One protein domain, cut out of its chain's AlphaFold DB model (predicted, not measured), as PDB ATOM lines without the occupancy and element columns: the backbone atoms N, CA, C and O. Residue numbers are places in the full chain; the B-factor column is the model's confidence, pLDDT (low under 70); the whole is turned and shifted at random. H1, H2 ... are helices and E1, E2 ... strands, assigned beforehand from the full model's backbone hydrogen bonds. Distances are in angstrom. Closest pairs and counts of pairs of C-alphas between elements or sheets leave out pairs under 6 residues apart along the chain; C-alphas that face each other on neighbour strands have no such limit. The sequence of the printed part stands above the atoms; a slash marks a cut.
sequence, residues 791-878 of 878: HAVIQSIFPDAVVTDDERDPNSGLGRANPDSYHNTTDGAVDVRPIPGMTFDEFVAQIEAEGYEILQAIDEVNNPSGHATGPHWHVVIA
ATOM      1  N   HIS A 791      24.049  67.983  78.492       91.56
ATOM      2  CA  HIS A 791      24.253  68.751  77.263       91.56
ATOM      3  C   HIS A 791      24.539  70.232  77.560       91.56
ATOM      4  O   HIS A 791      25.502  70.799  77.041       91.56
ATOM      5  N   ALA A 792      23.743  70.861  78.432       88.88
ATOM      6  CA  ALA A 792      23.930  72.268  78.781       88.88
ATOM      7  C   ALA A 792      25.236  72.512  79.548       88.88
ATOM      8  O   ALA A 792      25.854  73.560  79.364       88.88
ATOM      9  N   VAL A 793      25.664  71.553  80.374       92.50
ATOM     10  CA  VAL A 793      26.955  71.614  81.070       92.50
ATOM     11  C   VAL A 793      28.107  71.521  80.072       92.50
ATOM     12  O   VAL A 793      28.982  72.377  80.051       92.50
ATOM     13  N   ILE A 794      28.087  70.540  79.170       96.12
ATOM     14  CA  ILE A 794      29.149  70.395  78.170       96.12
ATOM     15  C   ILE A 794      29.243  71.626  77.262       96.12
ATOM     16  O   ILE A 794      30.348  72.091  76.989       96.12
ATOM     17  N   GLN A 795      28.116  72.201  76.831       94.25
ATOM     18  CA  GLN A 795      28.122  73.419  76.013       94.25
ATOM     19  C   GLN A 795      28.575  74.674  76.766       94.25
ATOM     20  O   GLN A 795      29.060  75.610  76.131       94.25
ATOM     21  N   SER A 796      28.417  74.735  78.093       91.62
ATOM     22  CA  SER A 796      28.901  75.882  78.867       91.62
ATOM     23  C   SER A 796      30.423  75.857  79.024       91.62
ATOM     24  O   SER A 796      31.053  76.910  78.922       91.62
ATOM     25  N   ILE A 797      31.006  74.668  79.211       95.44
ATOM     26  CA  ILE A 797      32.453  74.460  79.373       95.44
ATOM     27  C   ILE A 797      33.164  74.503  78.014       95.44
ATOM     28  O   ILE A 797      34.225  75.110  77.874       95.44
ATOM     29  N   PHE A 798      32.555  73.905  76.987       96.38
ATOM     30  CA  PHE A 798      33.099  73.817  75.636       96.38
ATOM     31  C   PHE A 798      32.084  74.353  74.612       96.38
ATOM     32  O   PHE A 798      31.359  73.573  73.991       96.38
ATOM     33  N   PRO A 799      32.039  75.677  74.375       93.19
ATOM     34  CA  PRO A 799      31.040  76.291  73.492       93.19
ATOM     35  C   PRO A 799      31.041  75.760  72.051       93.19
ATOM     36  O   PRO A 799      30.003  75.760  71.393       93.19
ATOM     37  N   ASP A 800      32.192  75.282  71.571       90.88
ATOM     38  CA  ASP A 800      32.364  74.726  70.223       90.88
ATOM     39  C   ASP A 800      32.191  73.194  70.165       90.88
ATOM     40  O   ASP A 800      32.340  72.584  69.098       90.88
ATOM     41  N   ALA A 801      31.901  72.539  71.297       94.19
ATOM     42  CA  ALA A 801      31.683  71.101  71.335       94.19
ATOM     43  C   ALA A 801      30.411  70.724  70.573       94.19
ATOM     44  O   ALA A 801      29.353  71.335  70.721       94.19
ATOM     45  N   VAL A 802      30.503  69.661  69.769       95.25
ATOM     46  CA  VAL A 802      29.330  69.123  69.081       95.25
ATOM     47  C   VAL A 802      28.862  67.865  69.777       95.25
ATOM     48  O   VAL A 802      29.471  66.805  69.627       95.25
ATOM     49  N   VAL A 803      27.755  68.011  70.493       93.81
ATOM     50  CA  VAL A 803      27.015  66.916  71.113       93.81
ATOM     51  C   VAL A 803      26.332  66.090  70.021       93.81
ATOM     52  O   VAL A 803      25.647  66.630  69.149       93.81
ATOM     53  N   THR A 804      26.591  64.787  70.020       91.44
ATOM     54  CA  THR A 804      26.077  63.823  69.041       91.44
ATOM     55  C   THR A 804      24.883  63.025  69.551       91.44
ATOM     56  O   THR A 804      24.078  62.590  68.730       91.44
ATOM     57  N   ASP A 805      24.779  62.837  70.866       89.19
ATOM     58  CA  ASP A 805      23.654  62.202  71.563       89.19
ATOM     59  C   ASP A 805      23.651  62.707  73.016       89.19
ATOM     60  O   ASP A 805      24.713  62.941  73.592       89.19
ATOM     61  N   ASP A 806      22.480  62.906  73.595       87.81
ATOM     62  CA  ASP A 806      22.295  63.392  74.972       87.81
ATOM     63  C   ASP A 806      21.053  62.800  75.649       87.81
ATOM     64  O   ASP A 806      20.971  62.752  76.873       87.81
ATOM     65  N   GLU A 807      20.093  62.309  74.864       87.44
ATOM     66  CA  GLU A 807      18.942  61.562  75.356       87.44
ATOM     67  C   GLU A 807      18.559  60.484  74.338       87.44
ATOM     68  O   GLU A 807      18.406  60.735  73.139       87.44
ATOM     69  N   ARG A 808      18.322  59.264  74.824       85.75
ATOM     70  CA  ARG A 808      17.928  58.129  73.994       85.75
ATOM     71  C   ARG A 808      16.539  57.638  74.369       85.75
ATOM     72  O   ARG A 808      16.315  57.128  75.460       85.75
ATOM     73  N   ASP A 809      15.619  57.685  73.399       81.31
ATOM     74  CA  ASP A 809      14.270  57.121  73.554       81.31
ATOM     75  C   ASP A 809      14.365  55.636  73.967       81.31
ATOM     76  O   ASP A 809      14.846  54.813  73.166       81.31
ATOM     77  N   PRO A 810      13.857  55.251  75.159       84.94
ATOM     78  CA  PRO A 810      13.890  53.870  75.640       84.94
ATOM     79  C   PRO A 810      13.178  52.876  74.712       84.94
ATOM     80  O   PRO A 810      13.450  51.676  74.742       84.94
ATOM     81  N   ASN A 811      12.268  53.351  73.854       82.19
ATOM     82  CA  ASN A 811      11.537  52.531  72.887       82.19
ATOM     83  C   ASN A 811      12.237  52.415  71.525       82.19
ATOM     84  O   ASN A 811      11.839  51.582  70.690       82.19
ATOM     85  N   SER A 812      13.293  53.199  71.291       84.19
ATOM     86  CA  SER A 812      14.106  53.112  70.080       84.19
ATOM     87  C   SER A 812      14.760  51.728  69.942       84.19
ATOM     88  O   SER A 812      14.791  50.915  70.869       84.19
ATOM     89  N   GLY A 813      15.248  51.407  68.739       83.50
ATOM     90  CA  GLY A 813      15.939  50.134  68.499       83.50
ATOM     91  C   GLY A 813      17.175  49.960  69.387       83.50
ATOM     92  O   GLY A 813      17.400  48.863  69.889       83.50
ATOM     93  N   LEU A 814      17.924  51.046  69.608       79.19
ATOM     94  CA  LEU A 814      19.094  51.088  70.488       79.19
ATOM     95  C   LEU A 814      18.705  51.152  71.969       79.19
ATOM     96  O   LEU A 814      19.272  50.403  72.758       79.19
ATOM     97  N   GLY A 815      17.695  51.949  72.337       83.62
ATOM     98  CA  GLY A 815      17.202  52.037  73.717       83.62
ATOM     99  C   GLY A 815      16.732  50.683  74.253       83.62
ATOM    100  O   GLY A 815      17.130  50.263  75.334       83.62
ATOM    101  N   ARG A 816      16.004  49.906  73.440       87.12
ATOM    102  CA  ARG A 816      15.600  48.535  73.806       87.12
ATOM    103  C   ARG A 816      16.741  47.520  73.801       87.12
ATOM    104  O   ARG A 816      16.625  46.496  74.468       87.12
ATOM    105  N   ALA A 817      17.790  47.756  73.013       81.62
ATOM    106  CA  ALA A 817      18.959  46.882  72.966       81.62
ATOM    107  C   ALA A 817      19.894  47.102  74.164       81.62
ATOM    108  O   ALA A 817      20.550  46.153  74.583       81.62
ATOM    109  N   ASN A 818      19.917  48.316  74.725       83.81
ATOM    110  CA  ASN A 818      20.697  48.670  75.907       83.81
ATOM    111  C   ASN A 818      19.831  49.440  76.929       83.81
ATOM    112  O   ASN A 818      19.997  50.653  77.060       83.81
ATOM    113  N   PRO A 819      18.876  48.772  77.609       85.19
ATOM    114  CA  PRO A 819      17.888  49.431  78.468       85.19
ATOM    115  C   PRO A 819      18.505  50.160  79.667       85.19
ATOM    116  O   PRO A 819      17.947  51.168  80.088       85.19
ATOM    117  N   ASP A 820      19.660  49.699  80.148       85.81
ATOM    118  CA  ASP A 820      20.351  50.235  81.328       85.81
ATOM    119  C   ASP A 820      21.350  51.360  80.988       85.81
ATOM    120  O   ASP A 820      22.098  51.814  81.849       85.81
ATOM    121  N   SER A 821      21.392  51.809  79.728       87.50
ATOM    122  CA  SER A 821      22.219  52.941  79.295       87.50
ATOM    123  C   SER A 821      21.877  54.208  80.086       87.50
ATOM    124  O   SER A 821      20.697  54.520  80.259       87.50
ATOM    125  N   TYR A 822      22.882  55.003  80.468       91.81
ATOM    126  CA  TYR A 822      22.637  56.305  81.100       91.81
ATOM    127  C   TYR A 822      21.815  57.228  80.193       91.81
ATOM    128  O   TYR A 822      20.815  57.757  80.647       91.81
ATOM    129  N   HIS A 823      22.073  57.229  78.880       90.94
ATOM    130  CA  HIS A 823      21.216  57.901  77.884       90.94
ATOM    131  C   HIS A 823      19.717  57.538  77.922       90.94
ATOM    132  O   HIS A 823      18.905  58.294  77.408       90.94
ATOM    133  N   ASN A 824      19.324  56.385  78.483       89.81
ATOM    134  CA  ASN A 824      17.909  56.004  78.630       89.81
ATOM    135  C   ASN A 824      17.327  56.337  80.014       89.81
ATOM    136  O   ASN A 824      16.114  56.234  80.210       89.81
ATOM    137  N   THR A 825      18.187  56.567  81.006       85.25
ATOM    138  CA  THR A 825      17.820  56.569  82.431       85.25
ATOM    139  C   THR A 825      18.130  57.888  83.126       85.25
ATOM    140  O   THR A 825      17.562  58.145  84.189       85.25
ATOM    141  N   THR A 826      18.985  58.726  82.537       86.38
ATOM    142  CA  THR A 826      19.418  60.012  83.075       86.38
ATOM    143  C   THR A 826      19.587  61.055  81.970       86.38
ATOM    144  O   THR A 826      19.941  60.729  80.843       86.38
ATOM    145  N   ASP A 827      19.411  62.324  82.340       87.88
ATOM    146  CA  ASP A 827      19.652  63.489  81.472       87.88
ATOM    147  C   ASP A 827      21.116  63.983  81.540       87.88
ATOM    148  O   ASP A 827      21.471  65.012  80.963       87.88
ATOM    149  N   GLY A 828      21.967  63.285  82.301       90.81
ATOM    150  CA  GLY A 828      23.370  63.643  82.537       90.81
ATOM    151  C   GLY A 828      24.353  63.007  81.551       90.81
ATOM    152  O   GLY A 828      25.532  63.351  81.574       90.81
ATOM    153  N   ALA A 829      23.896  62.071  80.713       94.31
ATOM    154  CA  ALA A 829      24.723  61.395  79.718       94.31
ATOM    155  C   ALA A 829      24.904  62.258  78.464       94.31
ATOM    156  O   ALA A 829      23.943  62.810  77.942       94.31
ATOM    157  N   VAL A 830      26.134  62.364  77.965       95.19
ATOM    158  CA  VAL A 830      26.455  63.169  76.785       95.19
ATOM    159  C   VAL A 830      27.507  62.465  75.946       95.19
ATOM    160  O   VAL A 830      28.583  62.116  76.434       95.19
ATOM    161  N   ASP A 831      27.208  62.326  74.662       95.81
ATOM    162  CA  ASP A 831      28.140  61.893  73.634       95.81
ATOM    163  C   ASP A 831      28.638  63.129  72.887       95.81
ATOM    164  O   ASP A 831      27.855  63.880  72.304       95.81
ATOM    165  N   VAL A 832      29.947  63.355  72.889       96.19
ATOM    166  CA  VAL A 832      30.586  64.541  72.316       96.19
ATOM    167  C   VAL A 832      31.546  64.119  71.221       96.19
ATOM    168  O   VAL A 832      32.428  63.286  71.417       96.19
ATOM    169  N   ARG A 833      31.426  64.713  70.037       96.19
ATOM    170  CA  ARG A 833      32.424  64.513  68.985       96.19
ATOM    171  C   ARG A 833      33.774  65.104  69.427       96.19
ATOM    172  O   ARG A 833      33.772  66.232  69.916       96.19
ATOM    173  N   PRO A 834      34.915  64.429  69.175       96.50
ATOM    174  CA  PRO A 834      36.227  64.911  69.602       96.50
ATOM    175  C   PRO A 834      36.493  66.351  69.188       96.50
ATOM    176  O   PRO A 834      36.343  66.709  68.014       96.50
ATOM    177  N   ILE A 835      36.898  67.160  70.162       95.81
ATOM    178  CA  ILE A 835      37.199  68.574  69.960       95.81
ATOM    179  C   ILE A 835      38.594  68.674  69.320       95.81
ATOM    180  O   ILE A 835      39.557  68.126  69.864       95.81
ATOM    181  N   PRO A 836      38.745  69.335  68.155       94.19
ATOM    182  CA  PRO A 836      40.036  69.422  67.480       94.19
ATOM    183  C   PRO A 836      41.129  70.023  68.374       94.19
ATOM    184  O   PRO A 836      41.000  71.147  68.848       94.19
ATOM    185  N   GLY A 837      42.229  69.287  68.554       94.88
ATOM    186  CA  GLY A 837      43.374  69.729  69.360       94.88
ATOM    187  C   GLY A 837      43.268  69.437  70.859       94.88
ATOM    188  O   GLY A 837      44.183  69.814  71.582       94.88
ATOM    189  N   MET A 838      42.210  68.758  71.307       97.00
ATOM    190  CA  MET A 838      42.013  68.327  72.693       97.00
ATOM    191  C   MET A 838      42.067  66.798  72.782       97.00
ATOM    192  O   MET A 838      41.570  66.095  71.898       97.00
ATOM    193  N   THR A 839      42.687  66.271  73.831       97.31
ATOM    194  CA  THR A 839      42.664  64.839  74.163       97.31
ATOM    195  C   THR A 839      41.467  64.502  75.053       97.31
ATOM    196  O   THR A 839      40.891  65.381  75.691       97.31
ATOM    197  N   PHE A 840      41.084  63.223  75.116       97.69
ATOM    198  CA  PHE A 840      39.993  62.789  75.993       97.69
ATOM    199  C   PHE A 840      40.288  63.082  77.474       97.69
ATOM    200  O   PHE A 840      39.415  63.565  78.188       97.69
ATOM    201  N   ASP A 841      41.529  62.870  77.916       97.12
ATOM    202  CA  ASP A 841      41.934  63.141  79.300       97.12
ATOM    203  C   ASP A 841      41.852  64.641  79.635       97.12
ATOM    204  O   ASP A 841      41.392  65.005  80.713       97.12
ATOM    205  N   GLU A 842      42.239  65.525  78.706       97.44
ATOM    206  CA  GLU A 842      42.079  66.981  78.868       97.44
ATOM    207  C   GLU A 842      40.603  67.393  78.913       97.44
ATOM    208  O   GLU A 842      40.231  68.264  79.698       97.44
ATOM    209  N   PHE A 843      39.760  66.753  78.099       97.88
ATOM    210  CA  PHE A 843      38.318  66.978  78.099       97.88
ATOM    211  C   PHE A 843      37.689  66.612  79.454       97.88
ATOM    212  O   PHE A 843      36.964  67.421  80.028       97.88
ATOM    213  N   VAL A 844      38.016  65.438  80.005       97.81
ATOM    214  CA  VAL A 844      37.531  64.989  81.324       97.81
ATOM    215  C   VAL A 844      38.063  65.886  82.446       97.81
ATOM    216  O   VAL A 844      37.280  66.372  83.260       97.81
ATOM    217  N   ALA A 845      39.367  66.181  82.453       96.69
ATOM    218  CA  ALA A 845      39.990  66.998  83.493       96.69
ATOM    219  C   ALA A 845      39.410  68.421  83.564       96.69
ATOM    220  O   ALA A 845      39.281  68.984  84.650       96.69
ATOM    221  N   GLN A 846      39.040  69.011  82.423       96.88
ATOM    222  CA  GLN A 846      38.413  70.331  82.394       96.88
ATOM    223  C   GLN A 846      36.980  70.304  82.955       96.88
ATOM    224  O   GLN A 846      36.580  71.263  83.610       96.88
ATOM    225  N   ILE A 847      36.218  69.218  82.758       96.75
ATOM    226  CA  ILE A 847      34.880  69.060  83.362       96.75
ATOM    227  C   ILE A 847      34.990  68.973  84.890       96.75
ATOM    228  O   ILE A 847      34.261  69.666  85.601       96.75
ATOM    229  N   GLU A 848      35.941  68.184  85.398       95.69
ATOM    230  CA  GLU A 848      36.204  68.074  86.840       95.69
ATOM    231  C   GLU A 848      36.694  69.405  87.437       95.69
ATOM    232  O   GLU A 848      36.301  69.776  88.545       95.69
ATOM    233  N   ALA A 849      37.513  70.167  86.700       91.81
ATOM    234  CA  ALA A 849      38.028  71.468  87.139       91.81
ATOM    235  C   ALA A 849      36.930  72.534  87.325       91.81
ATOM    236  O   ALA A 849      37.089  73.430  88.154       91.81
ATOM    237  N   GLU A 850      35.817  72.425  86.595       92.75
ATOM    238  CA  GLU A 850      34.632  73.286  86.744       92.75
ATOM    239  C   GLU A 850      33.720  72.850  87.911       92.75
ATOM    240  O   GLU A 850      32.707  73.492  88.189       92.75
ATOM    241  N   GLY A 851      34.097  71.791  88.640       91.75
ATOM    242  CA  GLY A 851      33.428  71.337  89.861       91.75
ATOM    243  C   GLY A 851      32.315  70.310  89.645       91.75
ATOM    244  O   GLY A 851      31.544  70.068  90.571       91.75
ATOM    245  N   TYR A 852      32.220  69.714  88.454       92.50
ATOM    246  CA  TYR A 852      31.243  68.666  88.157       92.50
ATOM    247  C   TYR A 852      31.772  67.277  88.534       92.50
ATOM    248  O   TYR A 852      32.911  66.930  88.221       92.50
ATOM    249  N   GLU A 853      30.931  66.460  89.170       93.94
ATOM    250  CA  GLU A 853      31.226  65.047  89.419       93.94
ATOM    251  C   GLU A 853      30.910  64.220  88.164       93.94
ATOM    252  O   GLU A 853      29.825  64.319  87.586       93.94
ATOM    253  N   ILE A 854      31.866  63.394  87.734       94.44
ATOM    254  CA  ILE A 854      31.718  62.521  86.568       94.44
ATOM    255  C   ILE A 854      31.487  61.087  87.046       94.44
ATOM    256  O   ILE A 854      32.380  60.442  87.592       94.44
ATOM    257  N   LEU A 855      30.287  60.561  86.799       93.56
ATOM    258  CA  LEU A 855      29.906  59.187  87.145       93.56
ATOM    259  C   LEU A 855      30.516  58.160  86.186       93.56
ATOM    260  O   LEU A 855      30.775  57.015  86.563       93.56
ATOM    261  N   GLN A 856      30.713  58.553  84.926       94.44
ATOM    262  CA  GLN A 856      31.291  57.709  83.888       94.44
ATOM    263  C   GLN A 856      31.947  58.570  82.809       94.44
ATOM    264  O   GLN A 856      31.378  59.570  82.387       94.44
ATOM    265  N   ALA A 857      33.117  58.147  82.331       96.31
ATOM    266  CA  ALA A 857      33.802  58.733  81.184       96.31
ATOM    267  C   ALA A 857      34.404  57.605  80.333       96.31
ATOM    268  O   ALA A 857      35.140  56.763  80.852       96.31
ATOM    269  N   ILE A 858      34.078  57.554  79.040       94.56
ATOM    270  CA  ILE A 858      34.564  56.534  78.104       94.56
ATOM    271  C   ILE A 858      35.036  57.196  76.805       94.56
ATOM    272  O   ILE A 858      34.283  57.900  76.132       94.56
ATOM    273  N   ASP A 859      36.276  56.908  76.409       96.00
ATOM    274  CA  ASP A 859      36.807  57.281  75.096       96.00
ATOM    275  C   ASP A 859      36.328  56.292  74.020       96.00
ATOM    276  O   ASP A 859      37.054  55.368  73.631       96.00
ATOM    277  N   GLU A 860      35.095  56.466  73.537       93.00
ATOM    278  CA  GLU A 860      34.516  55.611  72.490       93.00
ATOM    279  C   GLU A 860      35.080  55.889  71.081       93.00
ATOM    280  O   GLU A 860      34.729  55.202  70.118       93.00
ATOM    281  N   VAL A 861      36.007  56.842  70.933       91.56
ATOM    282  CA  VAL A 861      36.774  57.029  69.690       91.56
ATOM    283  C   VAL A 861      37.816  55.932  69.555       91.56
ATOM    284  O   VAL A 861      37.947  55.328  68.489       91.56
ATOM    285  N   ASN A 862      38.552  55.674  70.636       90.44
ATOM    286  CA  ASN A 862      39.611  54.671  70.669       90.44
ATOM    287  C   ASN A 862      39.114  53.308  71.179       90.44
ATOM    288  O   ASN A 862      39.711  52.282  70.850       90.44
ATOM    289  N   ASN A 863      38.008  53.279  71.930       89.44
ATOM    290  CA  ASN A 863      37.411  52.073  72.509       89.44
ATOM    291  C   ASN A 863      35.896  52.009  72.225       89.44
ATOM    292  O   ASN A 863      35.094  52.114  73.153       89.44
ATOM    293  N   PRO A 864      35.474  51.856  70.956       84.31
ATOM    294  CA  PRO A 864      34.063  51.931  70.588       84.31
ATOM    295  C   PRO A 864      33.245  50.823  71.258       84.31
ATOM    296  O   PRO A 864      33.589  49.638  71.168       84.31
ATOM    297  N   SER A 865      32.128  51.189  71.888       81.44
ATOM    298  CA  SER A 865      31.192  50.203  72.423       81.44
ATOM    299  C   SER A 865      30.398  49.528  71.301       81.44
ATOM    300  O   SER A 865      30.191  50.074  70.215       81.44
ATOM    301  N   GLY A 866      29.891  48.317  71.558       79.19
ATOM    302  CA  GLY A 866      29.055  47.583  70.594       79.19
ATOM    303  C   GLY A 866      27.723  48.271  70.256       79.19
ATOM    304  O   GLY A 866      27.000  47.805  69.372       79.19
ATOM    305  N   HIS A 867      27.394  49.358  70.957       77.56
ATOM    306  CA  HIS A 867      26.167  50.135  70.808       77.56
ATOM    307  C   HIS A 867      26.430  51.615  70.487       77.56
ATOM    308  O   HIS A 867      25.477  52.392  70.448       77.56
ATOM    309  N   ALA A 868      27.683  51.991  70.212       77.44
ATOM    310  CA  ALA A 868      28.058  53.330  69.781       77.44
ATOM    311  C   ALA A 868      27.456  53.653  68.403       77.44
ATOM    312  O   ALA A 868      27.497  52.838  67.475       77.44
ATOM    313  N   THR A 869      26.915  54.860  68.237       70.38
ATOM    314  CA  THR A 869      26.350  55.344  66.962       70.38
ATOM    315  C   THR A 869      27.402  55.983  66.041       70.38
ATOM    316  O   THR A 869      27.100  56.316  64.892       70.38
ATOM    317  N   GLY A 870      28.651  56.101  66.504       81.62
ATOM    318  CA  GLY A 870      29.811  56.646  65.790       81.62
ATOM    319  C   GLY A 870      30.973  56.928  66.756       81.62
ATOM    320  O   GLY A 870      30.807  56.710  67.950       81.62
ATOM    321  N   PRO A 871      32.142  57.401  66.285       88.00
ATOM    322  CA  PRO A 871      33.250  57.781  67.166       88.00
ATOM    323  C   PRO A 871      32.922  59.071  67.934       88.00
ATOM    324  O   PRO A 871      32.727  60.126  67.324       88.00
ATOM    325  N   HIS A 872      32.878  58.981  69.260       95.25
ATOM    326  CA  HIS A 872      32.602  60.089  70.175       95.25
ATOM    327  C   HIS A 872      33.238  59.824  71.548       95.25
ATOM    328  O   HIS A 872      33.725  58.732  71.821       95.25
ATOM    329  N   TRP A 873      33.260  60.836  72.400       97.38
ATOM    330  CA  TRP A 873      33.583  60.738  73.816       97.38
ATOM    331  C   TRP A 873      32.287  60.695  74.611       97.38
ATOM    332  O   TRP A 873      31.420  61.535  74.391       97.38
ATOM    333  N   HIS A 874      32.154  59.732  75.513       96.31
ATOM    334  CA  HIS A 874      30.974  59.568  76.352       96.31
ATOM    335  C   HIS A 874      31.281  60.031  77.775       96.31
ATOM    336  O   HIS A 874      32.276  59.589  78.353       96.31
ATOM    337  N   VAL A 875      30.430  60.875  78.354       96.38
ATOM    338  CA  VAL A 875      30.505  61.273  79.767       96.38
ATOM    339  C   VAL A 875      29.125  61.286  80.417       96.38
ATOM    340  O   VAL A 875      28.130  61.576  79.759       96.38
ATOM    341  N   VAL A 876      29.061  60.987  81.713       96.12
ATOM    342  CA  VAL A 876      27.844  61.063  82.532       96.12
ATOM    343  C   VAL A 876      28.124  61.946  83.737       96.12
ATOM    344  O   VAL A 876      28.990  61.617  84.547       96.12
ATOM    345  N   ILE A 877      27.394  63.051  83.845       93.62
ATOM    346  CA  ILE A 877      27.554  64.061  84.897       93.62
ATOM    347  C   ILE A 877      26.518  63.815  86.005       93.62
ATOM    348  O   ILE A 877      25.358  63.521  85.695       93.62
ATOM    349  N   ALA A 878      26.959  63.877  87.268       82.38
ATOM    350  CA  ALA A 878      26.130  63.686  88.465       82.38
ATOM    351  C   ALA A 878      25.346  64.945  88.853       82.38
ATOM    352  O   ALA A 878      25.870  66.065  88.652       82.38
TER     353      ALA A 878
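AT A GLANCE: This is residues 791 to 878 of the 878 residues of an uncharacterized protein of Rhizobium sp. (UniProt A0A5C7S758). What does this domain look like? A twisted sheet of four strands stands in the middle, with helices H4 and H1 packed on one side of it. To the other side lie the short helices H2 and H3 and the looped residues 860 to 872, with H2 farthest out. What is it made of? The 88 printed residues hold four named helices and four named strands, in the order H1 E1 H2 H3 E2 H4 E3 E4, a mixed class, with the antiparallel sheet ordered E1 E2 E4 E3. It is compact, with a radius of gyration of the C-alphas of 12.4 A and spans of 34 by 24 by 19 A.

HOW THE PARTS SIT: How do the strands pair? E1, residues 802 to 805, is antiparallel to E2, residues 829 to 833, with N 804 and O 831 within hydrogen-bond range at 2.8 A. E2 is antiparallel to E4, residues 873 to 877, with N 830 and O 875 at 2.8 A. E4 forms a hairpin with E3, residues 854 to 859, where N 855 and O 876 are 2.8 A apart. Where are the longer helices? H4, residues 840 to 849, runs along the strands over E4 and, only just, E3, with 3 C-alphas on E3, at a height over the sheet of 9.7 A; its closest C-alphas to E3 are Phe 840 and Asp 859, 6.4 A apart. H1, residues 791 to 797, is on the sheet but over none of its strands, at a height of 7.2 A, its closest C-alphas to E2 being His 791 and Val 830, 6.0 A apart. H1 and H4 make two layers with the sheet, helices on one face, and E2, H4, E3 form a split strand-helix-strand unit, with E4 between the strands and a right-handed crossover. What of the short helices? H3, residues 822 to 825, only grazes the sheet, with residues 822 to 823. H2, residues 813 to 817, is not on the sheet; it is close to H3 but not clearly touching, the closest C-alphas, Gly 815 and Asn 824, being 6.4 A apart. Are the helix backbones regularly paired? In H1, H2 and H4 every O i to N i+4 pair is within hydrogen-bond range, while H3 is too short for such a pair.

IN THESE COORDINATES: Where do the first and last elements lie? H1 begins at C-alpha 791, at (24.253, 68.751, 77.263), and E4 ends at C-alpha 877, at (27.554, 64.061, 84.897). How long are the longer elements? H4 measures 14.3 A from first to last C-alpha, E2 and E3 13.6 A each, and E4 13.0 A.

THE WHOLE: How large is it? The two C-alphas farthest apart, those of Asn 811 and Gly 837, are 36.4 A apart. Which link is long? That from E3 to E4, with 13 residues, is long; the printed part has no cut and ends at residue 878, the chain's last. Is confidence low anywhere? The mean pLDDT of the printed part is 90.8, and no printed residue is under 70.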